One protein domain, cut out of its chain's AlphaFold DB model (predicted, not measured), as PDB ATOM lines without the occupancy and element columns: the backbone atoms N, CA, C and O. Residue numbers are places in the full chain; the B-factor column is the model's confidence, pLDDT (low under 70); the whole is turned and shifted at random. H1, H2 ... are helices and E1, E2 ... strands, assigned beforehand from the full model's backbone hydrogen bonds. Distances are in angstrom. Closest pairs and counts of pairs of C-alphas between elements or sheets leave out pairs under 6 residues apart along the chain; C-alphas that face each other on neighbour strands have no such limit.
ATOM      1  N   ASP A 171     181.545 166.005  93.347       62.00
ATOM      2  CA  ASP A 171     180.948 167.329  93.513       62.00
ATOM      3  C   ASP A 171     179.759 167.258  94.482       62.00
ATOM      4  O   ASP A 171     178.623 166.957  94.106       62.00
ATOM      5  N   LEU A 172     180.031 167.565  95.754       63.06
ATOM      6  CA  LEU A 172     179.019 167.655  96.812       63.06
ATOM      7  C   LEU A 172     177.986 168.776  96.576       63.06
ATOM      8  O   LEU A 172     177.046 168.906  97.359       63.06
ATOM      9  N   ARG A 173     178.148 169.606  95.535       61.22
ATOM     10  CA  ARG A 173     177.228 170.707  95.208       61.22
ATOM     11  C   ARG A 173     176.014 170.249  94.403       61.22
ATOM     12  O   ARG A 173     175.028 170.982  94.341       61.22
ATOM     13  N   THR A 174     176.051 169.054  93.815       59.50
ATOM     14  CA  THR A 174     174.910 168.509  93.067       59.50
ATOM     15  C   THR A 174     173.928 167.835  94.026       59.50
ATOM     16  O   THR A 174     174.148 166.723  94.497       59.50
ATOM     17  N   ARG A 175     172.846 168.544  94.368       62.91
ATOM     18  CA  ARG A 175     171.735 167.981  95.148       62.91
ATOM     19  C   ARG A 175     170.721 167.336  94.217       62.91
ATOM     20  O   ARG A 175     170.293 167.959  93.246       62.91
ATOM     21  N   THR A 176     170.283 166.130  94.560       63.44
ATOM     22  CA  THR A 176     169.119 165.511  93.920       63.44
ATOM     23  C   THR A 176     167.855 166.278  94.346       63.44
ATOM     24  O   THR A 176     167.621 166.428  95.552       63.44
ATOM     25  N   PRO A 177     167.036 166.796  93.409       60.84
ATOM     26  CA  PRO A 177     165.773 167.454  93.746       60.84
ATOM     27  C   PRO A 177     164.860 166.534  94.575       60.84
ATOM     28  O   PRO A 177     164.728 165.354  94.256       60.84
ATOM     29  N   GLY A 178     164.223 167.061  95.629       64.12
ATOM     30  CA  GLY A 178     163.256 166.320  96.459       64.12
ATOM     31  C   GLY A 178     163.757 165.811  97.821       64.12
ATOM     32  O   GLY A 178     162.967 165.247  98.570       64.12
ATOM     33  N   GLN A 179     165.025 166.038  98.188       65.50
ATOM     34  CA  GLN A 179     165.581 165.662  99.505       65.50
ATOM     35  C   GLN A 179     165.994 166.875 100.355       65.50
ATOM     36  O   GLN A 179     167.026 166.888 101.025       65.50
ATOM     37  N   GLU A 180     165.168 167.919 100.347       68.38
ATOM     38  CA  GLU A 180     165.485 169.218 100.959       68.38
ATOM     39  C   GLU A 180     165.623 169.173 102.490       68.38
ATOM     40  O   GLU A 180     166.201 170.081 103.087       68.38
ATOM     41  N   THR A 181     165.174 168.097 103.142       78.44
ATOM     42  CA  THR A 181     165.139 167.979 104.610       78.44
ATOM     43  C   THR A 181     165.689 166.653 105.156       78.44
ATOM     44  O   THR A 181     165.510 166.355 106.341       78.44
ATOM     45  N   ALA A 182     166.353 165.846 104.321       89.25
ATOM     46  CA  ALA A 182     166.917 164.559 104.727       89.25
ATOM     47  C   ALA A 182     168.211 164.725 105.548       89.25
ATOM     48  O   ALA A 182     169.052 165.580 105.254       89.25
ATOM     49  N   TRP A 183     168.376 163.879 106.567       93.44
ATOM     50  CA  TRP A 183     169.516 163.875 107.482       93.44
ATOM     51  C   TRP A 183     170.359 162.615 107.318       93.44
ATOM     52  O   TRP A 183     169.826 161.524 107.140       93.44
ATOM     53  N   LEU A 184     171.674 162.765 107.459       93.19
ATOM     54  CA  LEU A 184     172.628 161.664 107.478       93.19
ATOM     55  C   LEU A 184     173.538 161.765 108.697       93.19
ATOM     56  O   LEU A 184     174.177 162.794 108.914       93.19
ATOM     57  N   VAL A 185     173.661 160.682 109.458       93.06
ATOM     58  CA  VAL A 185     174.699 160.545 110.488       93.06
ATOM     59  C   VAL A 185     175.831 159.687 109.935       93.06
ATOM     60  O   VAL A 185     175.636 158.513 109.634       93.06
ATOM     61  N   VAL A 186     177.028 160.257 109.819       92.19
ATOM     62  CA  VAL A 186     178.232 159.557 109.353       92.19
ATOM     63  C   VAL A 186     179.202 159.437 110.515       92.19
ATOM     64  O   VAL A 186     179.696 160.443 111.020       92.19
ATOM     65  N   HIS A 187     179.514 158.213 110.939       91.19
ATOM     66  CA  HIS A 187     180.514 158.005 111.987       91.19
ATOM     67  C   HIS A 187     181.171 156.640 111.895       91.19
ATOM     68  O   HIS A 187     180.553 155.676 111.469       91.19
ATOM     69  N   SER A 188     182.429 156.542 112.319       89.38
ATOM     70  CA  SER A 188     183.189 155.280 112.291       89.38
ATOM     71  C   SER A 188     183.690 154.811 113.650       89.38
ATOM     72  O   SER A 188     184.339 153.765 113.725       89.38
ATOM     73  N   GLY A 189     183.397 155.575 114.702       86.38
ATOM     74  CA  GLY A 189     183.716 155.202 116.069       86.38
ATOM     75  C   GLY A 189     182.738 154.188 116.652       86.38
ATOM     76  O   GLY A 189     181.991 153.523 115.924       86.38
ATOM     77  N   ASP A 190     182.788 154.025 117.969       87.69
ATOM     78  CA  ASP A 190     182.046 152.974 118.658       87.69
ATOM     79  C   ASP A 190     180.537 153.256 118.755       87.69
ATOM     80  O   ASP A 190     180.033 154.311 118.363       87.69
ATOM     81  N   ARG A 191     179.793 152.276 119.280       90.75
ATOM     82  CA  ARG A 191     178.336 152.369 119.395       90.75
ATOM     83  C   ARG A 191     177.891 153.532 120.285       90.75
ATOM     84  O   ARG A 191     176.892 154.169 119.974       90.75
ATOM     85  N   LYS A 192     178.639 153.837 121.348       90.50
ATOM     86  CA  LYS A 192     178.312 154.919 122.282       90.50
ATOM     87  C   LYS A 192     178.406 156.273 121.584       90.50
ATOM     88  O   LYS A 192     177.519 157.107 121.741       90.50
ATOM     89  N   GLU A 193     179.453 156.484 120.791       87.38
ATOM     90  CA  GLU A 193     179.597 157.702 119.991       87.38
ATOM     91  C   GLU A 193     178.533 157.791 118.886       87.38
ATOM     92  O   GLU A 193     177.969 158.861 118.662       87.38
ATOM     93  N   GLN A 194     178.210 156.672 118.225       91.94
ATOM     94  CA  GLN A 194     177.135 156.612 117.224       91.94
ATOM     95  C   GLN A 194     175.772 156.988 117.829       91.94
ATOM     96  O   GLN A 194     175.072 157.836 117.277       91.94
ATOM     97  N   ASP A 195     175.414 156.409 118.978       93.25
ATOM     98  CA  ASP A 195     174.158 156.692 119.682       93.25
ATOM     99  C   ASP A 195     174.092 158.155 120.157       93.25
ATOM    100  O   ASP A 195     173.036 158.791 120.085       93.25
ATOM    101  N   ALA A 196     175.222 158.730 120.582       90.56
ATOM    102  CA  ALA A 196     175.310 160.145 120.935       90.56
ATOM    103  C   ALA A 196     175.078 161.065 119.719       90.56
ATOM    104  O   ALA A 196     174.321 162.031 119.825       90.56
ATOM    105  N   LEU A 197     175.655 160.752 118.550       91.31
ATOM    106  CA  LEU A 197     175.407 161.520 117.320       91.31
ATOM    107  C   LEU A 197     173.964 161.388 116.835       91.31
ATOM    108  O   LEU A 197     173.384 162.376 116.394       91.31
ATOM    109  N   LEU A 198     173.375 160.196 116.938       94.25
ATOM    110  CA  LEU A 198     171.965 159.972 116.616       94.25
ATOM    111  C   LEU A 198     171.045 160.772 117.538       94.25
ATOM    112  O   LEU A 198     170.110 161.419 117.066       94.25
ATOM    113  N   SER A 199     171.324 160.762 118.842       93.06
ATOM    114  CA  SER A 199     170.558 161.536 119.827       93.06
ATOM    115  C   SER A 199     170.619 163.026 119.508       93.06
ATOM    116  O   SER A 199     169.587 163.691 119.423       93.06
ATOM    117  N   PHE A 200     171.820 163.528 119.230       91.56
ATOM    118  CA  PHE A 200     172.024 164.911 118.834       91.56
ATOM    119  C   PHE A 200     171.321 165.267 117.516       91.56
ATOM    120  O   PHE A 200     170.676 166.312 117.424       91.56
ATOM    121  N   ALA A 201     171.418 164.407 116.498       92.75
ATOM    122  CA  ALA A 201     170.751 164.615 115.218       92.75
ATOM    123  C   ALA A 201     169.235 164.723 115.408       92.75
ATOM    124  O   ALA A 201     168.617 165.644 114.885       92.75
ATOM    125  N   ASN A 202     168.638 163.840 116.211       94.75
ATOM    126  CA  ASN A 202     167.211 163.890 116.526       94.75
ATOM    127  C   ASN A 202     166.815 165.156 117.295       94.75
ATOM    128  O   ASN A 202     165.796 165.768 116.976       94.75
ATOM    129  N   GLU A 203     167.622 165.593 118.262       93.12
ATOM    130  CA  GLU A 203     167.375 166.849 118.975       93.12
ATOM    131  C   GLU A 203     167.394 168.048 118.013       93.12
ATOM    132  O   GLU A 203     166.495 168.890 118.039       93.12
ATOM    133  N   LYS A 204     168.379 168.101 117.108       91.94
ATOM    134  CA  LYS A 204     168.483 169.167 116.106       91.94
ATOM    135  C   LYS A 204     167.352 169.128 115.093       91.94
ATOM    136  O   LYS A 204     166.785 170.174 114.787       91.94
ATOM    137  N   ARG A 205     166.962 167.938 114.642       93.44
ATOM    138  CA  ARG A 205     165.787 167.736 113.789       93.44
ATOM    139  C   ARG A 205     164.535 168.304 114.434       93.44
ATOM    140  O   ARG A 205     163.833 169.075 113.793       93.44
ATOM    141  N   LYS A 206     164.302 167.994 115.711       93.50
ATOM    142  CA  LYS A 206     163.169 168.528 116.472       93.50
ATOM    143  C   LYS A 206     163.215 170.054 116.575       93.50
ATOM    144  O   LYS A 206     162.224 170.715 116.291       93.50
ATOM    145  N   GLN A 207     164.374 170.625 116.912       92.31
ATOM    146  CA  GLN A 207     164.560 172.084 116.995       92.31
ATOM    147  C   GLN A 207     164.293 172.798 115.659       92.31
ATOM    148  O   GLN A 207     163.858 173.944 115.661       92.31
ATOM    149  N   MET A 208     164.547 172.128 114.532       92.62
ATOM    150  CA  MET A 208     164.335 172.661 113.183       92.62
ATOM    151  C   MET A 208     162.960 172.310 112.587       92.62
ATOM    152  O   MET A 208     162.698 172.669 111.446       92.62
ATOM    153  N   GLY A 209     162.084 171.600 113.311       93.31
ATOM    154  CA  GLY A 209     160.797 171.135 112.772       93.31
ATOM    155  C   GLY A 209     160.921 170.033 111.705       93.31
ATOM    156  O   GLY A 209     160.010 169.830 110.909       93.31
ATOM    157  N   HIS A 210     162.046 169.312 111.668       92.50
ATOM    158  CA  HIS A 210     162.369 168.231 110.721       92.50
ATOM    159  C   HIS A 210     162.127 166.827 111.320       92.50
ATOM    160  O   HIS A 210     162.758 165.839 110.942       92.50
ATOM    161  N   GLU A 211     161.238 166.713 112.301       91.31
ATOM    162  CA  GLU A 211     161.006 165.474 113.058       91.31
ATOM    163  C   GLU A 211     160.398 164.331 112.226       91.31
ATOM    164  O   GLU A 211     160.671 163.167 112.503       91.31
ATOM    165  N   ASN A 212     159.695 164.651 111.135       89.31
ATOM    166  CA  ASN A 212     159.107 163.666 110.215       89.31
ATOM    167  C   ASN A 212     159.976 163.352 108.984       89.31
ATOM    168  O   ASN A 212     159.526 162.681 108.060       89.31
ATOM    169  N   THR A 213     161.204 163.869 108.928       88.62
ATOM    170  CA  THR A 213     162.085 163.693 107.762       88.62
ATOM    171  C   THR A 213     162.897 162.393 107.840       88.62
ATOM    172  O   THR A 213     162.869 161.677 108.841       88.62
ATOM    173  N   ILE A 214     163.614 162.046 106.772       91.25
ATOM    174  CA  ILE A 214     164.485 160.861 106.765       91.25
ATOM    175  C   ILE A 214     165.728 161.135 107.625       91.25
ATOM    176  O   ILE A 214     166.299 162.225 107.556       91.25
ATOM    177  N   LEU A 215     166.145 160.143 108.416       93.50
ATOM    178  CA  LEU A 215     167.426 160.117 109.124       93.50
ATOM    179  C   LEU A 215     168.127 158.792 108.838       93.50
ATOM    180  O   LEU A 215     167.808 157.773 109.447       93.50
ATOM    181  N   ASP A 216     169.095 158.841 107.934       94.44
ATOM    182  CA  ASP A 216     169.913 157.692 107.573       94.44
ATOM    183  C   ASP A 216     171.249 157.693 108.317       94.44
ATOM    184  O   ASP A 216     171.667 158.672 108.945       94.44
ATOM    185  N   THR A 217     171.934 156.554 108.249       94.81
ATOM    186  CA  THR A 217     173.233 156.350 108.890       94.81
ATOM    187  C   THR A 217     174.235 155.766 107.910       94.81
ATOM    188  O   THR A 217     173.881 154.939 107.073       94.81
ATOM    189  N   VAL A 218     175.491 156.195 108.042       92.56
ATOM    190  CA  VAL A 218     176.658 155.558 107.428       92.56
ATOM    191  C   VAL A 218     177.644 155.209 108.527       92.56
ATOM    192  O   VAL A 218     178.419 156.047 108.998       92.56
ATOM    193  N   PHE A 219     177.603 153.942 108.915       92.94
ATOM    194  CA  PHE A 219     178.501 153.300 109.857       92.94
ATOM    195  C   PHE A 219     179.322 152.215 109.142       92.94
ATOM    196  O   PHE A 219     178.866 151.630 108.157       92.94
ATOM    197  N   PRO A 220     180.540 151.886 109.616       87.31
ATOM    198  CA  PRO A 220     181.448 151.012 108.873       87.31
ATOM    199  C   PRO A 220     180.908 149.593 108.662       87.31
ATOM    200  O   PRO A 220     181.246 148.938 107.682       87.31
ATOM    201  N   ASN A 221     180.045 149.115 109.561       88.50
ATOM    202  CA  ASN A 221     179.411 147.799 109.462       88.50
ATOM    203  C   ASN A 221     178.420 147.677 108.292       88.50
ATOM    204  O   ASN A 221     178.053 146.559 107.950       88.50
ATOM    205  N   GLN A 222     178.005 148.786 107.675       91.94
ATOM    206  CA  GLN A 222     177.162 148.781 106.475       91.94
ATOM    207  C   GLN A 222     177.980 148.622 105.182       91.94
ATOM    208  O   GLN A 222     177.400 148.494 104.110       91.94
ATOM    209  N   GLY A 223     179.319 148.657 105.253       90.06
ATOM    210  CA  GLY A 223     180.193 148.521 104.081       90.06
ATOM    211  C   GLY A 223     180.164 149.719 103.124       90.06
ATOM    212  O   GLY A 223     180.726 149.649 102.034       90.06
ATOM    213  N   ILE A 224     179.530 150.826 103.517       89.31
ATOM    214  CA  ILE A 224     179.438 152.042 102.706       89.31
ATOM    215  C   ILE A 224     180.698 152.886 102.935       89.31
ATOM    216  O   ILE A 224     180.884 153.482 103.996       89.31
ATOM    217  N   TYR A 225     181.562 152.954 101.922       89.88
ATOM    218  CA  TYR A 225     182.739 153.821 101.901       89.88
ATOM    219  C   TYR A 225     183.100 154.222 100.456       89.88
ATOM    220  O   TYR A 225     182.998 153.377  99.563       89.88
ATOM    221  N   PRO A 226     183.555 155.467 100.204       88.69
ATOM    222  CA  PRO A 226     183.503 156.618 101.108       88.69
ATOM    223  C   PRO A 226     182.058 157.115 101.299       88.69
ATOM    224  O   PRO A 226     181.251 157.061 100.371       88.69
ATOM    225  N   ALA A 227     181.726 157.623 102.491       88.19
ATOM    226  CA  ALA A 227     180.380 158.134 102.795       88.19
ATOM    227  C   ALA A 227     179.961 159.283 101.855       88.19
ATOM    228  O   ALA A 227     178.783 159.441 101.536       88.19
ATOM    229  N   GLN A 228     180.945 160.030 101.346       84.88
ATOM    230  CA  GLN A 228     180.799 161.127 100.391       84.88
ATOM    231  C   GLN A 228     179.975 160.751  99.154       84.88
ATOM    232  O   GLN A 228     179.291 161.615  98.613       84.88
ATOM    233  N   LYS A 229     179.964 159.471  98.753       84.12
ATOM    234  CA  LYS A 229     179.171 158.970  97.620       84.12
ATOM    235  C   LYS A 229     177.673 159.224  97.753       84.12
ATOM    236  O   LYS A 229     177.001 159.348  96.738       84.12
ATOM    237  N   ILE A 230     177.157 159.274  98.980       85.00
ATOM    238  CA  ILE A 230     175.727 159.483  99.229       85.00
ATOM    239  C   ILE A 230     175.436 160.810  99.927       85.00
ATOM    240  O   ILE A 230     174.283 161.207  99.996       85.00
ATOM    241  N   MET A 231     176.457 161.519 100.423       85.56
ATOM    242  CA  MET A 231     176.279 162.764 101.182       85.56
ATOM    243  C   MET A 231     175.546 163.860 100.391       85.56
ATOM    244  O   MET A 231     174.814 164.634 100.999       85.56
ATOM    245  N   GLY A 232     175.675 163.901  99.057       81.94
ATOM    246  CA  GLY A 232     174.964 164.865  98.197       81.94
ATOM    247  C   GLY A 232     173.431 164.734  98.205       81.94
ATOM    248  O   GLY A 232     172.731 165.669  97.821       81.94
ATOM    249  N   ASN A 233     172.906 163.609  98.697       84.62
ATOM    250  CA  ASN A 233     171.472 163.326  98.811       84.62
ATOM    251  C   ASN A 233     170.838 163.864 100.105       84.62
ATOM    252  O   ASN A 233     169.640 163.709 100.319       84.62
ATOM    253  N   TYR A 234     171.624 164.475 100.992       87.44
ATOM    254  CA  TYR A 234     171.151 164.918 102.301       87.44
ATOM    255  C   TYR A 234     171.378 166.412 102.475       87.44
ATOM    256  O   TYR A 234     172.431 166.953 102.132       87.44
ATOM    257  N   SER A 235     170.389 167.098 103.040       85.75
ATOM    258  CA  SER A 235     170.497 168.522 103.345       85.75
ATOM    259  C   SER A 235     171.184 168.787 104.683       85.75
ATOM    260  O   SER A 235     171.735 169.872 104.876       85.75
ATOM    261  N   HIS A 236     171.209 167.790 105.573       88.25
ATOM    262  CA  HIS A 236     171.856 167.865 106.878       88.25
ATOM    263  C   HIS A 236     172.762 166.661 107.115       88.25
ATOM    264  O   HIS A 236     172.345 165.515 106.963       88.25
ATOM    265  N   ILE A 237     173.998 166.917 107.540       88.69
ATOM    266  CA  ILE A 237     174.957 165.861 107.857       88.69
ATOM    267  C   ILE A 237     175.504 166.085 109.261       88.69
ATOM    268  O   ILE A 237     175.936 167.184 109.609       88.69
ATOM    269  N   VAL A 238     175.480 165.024 110.060       89.19
ATOM    270  CA  VAL A 238     175.994 164.978 111.426       89.19
ATOM    271  C   VAL A 238     177.168 164.006 111.456       89.19
ATOM    272  O   VAL A 238     177.048 162.854 111.046       89.19
ATOM    273  N   SER A 239     178.326 164.474 111.915       87.31
ATOM    274  CA  SER A 239     179.563 163.691 111.961       87.31
ATOM    275  C   SER A 239     180.466 164.175 113.093       87.31
ATOM    276  O   SER A 239     180.427 165.352 113.458       87.31
ATOM    277  N   ALA A 240     181.294 163.270 113.622       76.81
ATOM    278  CA  ALA A 240     182.395 163.595 114.534       76.81
ATOM    279  C   ALA A 240     183.738 163.805 113.798       76.81
ATOM    280  O   ALA A 240     184.728 164.232 114.396       76.81
ATOM    281  N   ALA A 241     183.798 163.526 112.490       64.44
ATOM    282  CA  ALA A 241     184.899 163.978 111.649       64.44
ATOM    283  C   ALA A 241     184.675 165.472 111.387       64.44
ATOM    284  O   ALA A 241     183.667 165.844 110.794       64.44
ATOM    285  N   GLY A 242     185.568 166.325 111.888       54.94
ATOM    286  CA  GLY A 242     185.443 167.777 111.785       54.94
ATOM    287  C   GLY A 242     185.236 168.281 110.349       54.94
ATOM    288  O   GLY A 242     185.388 167.549 109.371       54.94
ATOM    289  N   ARG A 243     184.784 169.536 110.263       45.31
ATOM    290  CA  ARG A 243     183.983 170.103 109.161       45.31
ATOM    291  C   ARG A 243     184.508 169.810 107.743       45.31
ATOM    292  O   ARG A 243     185.585 170.279 107.393       45.31
ATOM    293  N   PRO A 244     183.680 169.223 106.863       39.84
ATOM    294  CA  PRO A 244     183.717 169.507 105.434       39.84
ATOM    295  C   PRO A 244     182.761 170.677 105.099       39.84
ATOM    296  O   PRO A 244     181.549 170.577 105.272       39.84
ATOM    297  N   TRP A 245     183.312 171.813 104.658       39.47
ATOM    298  CA  TRP A 245     182.615 172.918 103.957       39.47
ATOM    299  C   TRP A 245     182.221 172.467 102.515       39.47
ATOM    300  O   TRP A 245     182.758 171.447 102.087       39.47
ATOM    301  N   PRO A 246     181.322 173.115 101.727       44.59
ATOM    302  CA  PRO A 246     180.514 174.313 101.949       44.59
ATOM    303  C   PRO A 246     179.056 173.976 102.283       44.59
ATOM    304  O   PRO A 246     178.226 173.850 101.391       44.59
ATOM    305  N   PHE A 247     178.717 173.888 103.568       39.09
ATOM    306  CA  PHE A 247     177.318 173.937 104.006       39.09
ATOM    307  C   PHE A 247     177.202 174.679 105.346       39.09
ATOM    308  O   PHE A 247     177.765 174.275 106.366       39.09
ATOM    309  N   THR A 248     176.454 175.780 105.349       34.28
ATOM    310  CA  THR A 248     175.913 176.444 106.546       34.28
ATOM    311  C   THR A 248     174.776 175.599 107.144       34.28
ATOM    312  O   THR A 248     174.044 174.963 106.392       34.28
ATOM    313  N   PRO A 249     174.497 175.698 108.455       37.03
ATOM    314  CA  PRO A 249     175.337 175.244 109.554       37.03
ATOM    315  C   PRO A 249     175.230 173.713 109.727       37.03
ATOM    316  O   PRO A 249     174.212 173.204 110.199       37.03
ATOM    317  N   MET A 250     176.301 172.960 109.451       40.91
ATOM    318  CA  MET A 250     176.445 171.663 110.122       40.91
ATOM    319  C   MET A 250     176.544 171.930 111.617       40.91
ATOM    320  O   MET A 250     177.432 172.652 112.080       40.91
ATOM    321  N   THR A 251     175.638 171.346 112.389       40.62
ATOM    322  CA  THR A 251     175.808 171.309 113.830       40.62
ATOM    323  C   THR A 251     176.832 170.215 114.123       40.62
ATOM    324  O   THR A 251     176.511 169.038 114.223       40.62
ATOM    325  N   SER A 252     178.111 170.585 114.135       38.38
ATOM    326  CA  SER A 252     179.193 169.666 114.486       38.38
ATOM    327  C   SER A 252     179.157 169.404 115.989       38.38
ATOM    328  O   SER A 252     179.260 170.354 116.768       38.38
ATOM    329  N   VAL A 253     179.061 168.140 116.399       35.78
ATOM    330  CA  VAL A 253     179.313 167.740 117.787       35.78
ATOM    331  C   VAL A 253     180.769 167.335 117.893       35.78
ATOM    332  O   VAL A 253     181.205 166.392 117.236       35.78
ATOM    333  N   ALA A 254     181.520 168.023 118.744       33.22
ATOM    334  CA  ALA A 254     182.787 167.492 119.217       33.22
ATOM    335  C   ALA A 254     182.476 166.395 120.244       33.22
ATOM    336  O   ALA A 254     182.265 166.689 121.420       33.22
ATOM    337  N   ILE A 255     182.393 165.141 119.795       32.03
ATOM    338  CA  ILE A 255     182.434 163.994 120.704       32.03
ATOM    339  C   ILE A 255     183.909 163.674 120.922       32.03
ATOM    340  O   ILE A 255     184.647 163.442 119.966       32.03
ATOM    341  N   SER A 256     184.339 163.764 122.174       34.25
ATOM    342  CA  SER A 256     185.695 163.470 122.641       34.25
ATOM    343  C   SER A 256     185.655 162.434 123.742       34.25
ATOM    344  O   SER A 256     184.780 162.635 124.621       34.25
TER     345      SER A 256
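Overview. This is residues 171 to 256 of the 256 residues of an uncharacterized protein of Desulfobacteraceae bacterium 4572_88 (UniProt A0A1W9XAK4). With little regular structure, this is a small wall of three short parallel strands, E2 E1 E3, with the long helix H1 over one face and unnamed stretches, residues 171 to 182 and 240 to 256, at the ends. Of 86 printed residues, 33 are in named elements, E1 H1 E2 H2 E3, class mixed. It is compact, radius of gyration of the C-alphas 12.2 A, spanning 33 by 29 by 22 A.

Arrangement. E1, residues 183 to 186, is the inner strand. H1, residues 191 to 207, every O i to N i+4 pair within hydrogen-bond range, is on the sheet, height 9.3 A: two layers, helix over sheet. The closest C-alphas of E1 and H1, Val 185 and Leu 198, are 6.7 A apart. E2, residues 215 to 218, is parallel to E1, N 216 and O 183 being 2.9 A apart; E1, H1, E2 form a right-handed strand-helix-strand unit, parallel neighbours with a helix between. H2, residues 228 to 231, too short for an O i to N i+4 pair, only grazes the sheet. E3, residues 236 to 239, is parallel to E1, N 238 and O 184 being 2.8 A apart; E2, H2, E3 form a split right-handed unit, E1 between its strands.

Along the chain. E1 begins at C-alpha 183 (169.516, 163.875, 107.482); H1 is 24.2 A long; E3 ends at C-alpha 239 (179.563, 163.691, 111.961).

Size, cuts and confidence. The farthest C-alphas, Pro 177 and Ser 256, are 35.3 A apart. The printed part has no cut and no long link; pLDDT is under 70 in residues 171 to 180 and 241 to 256.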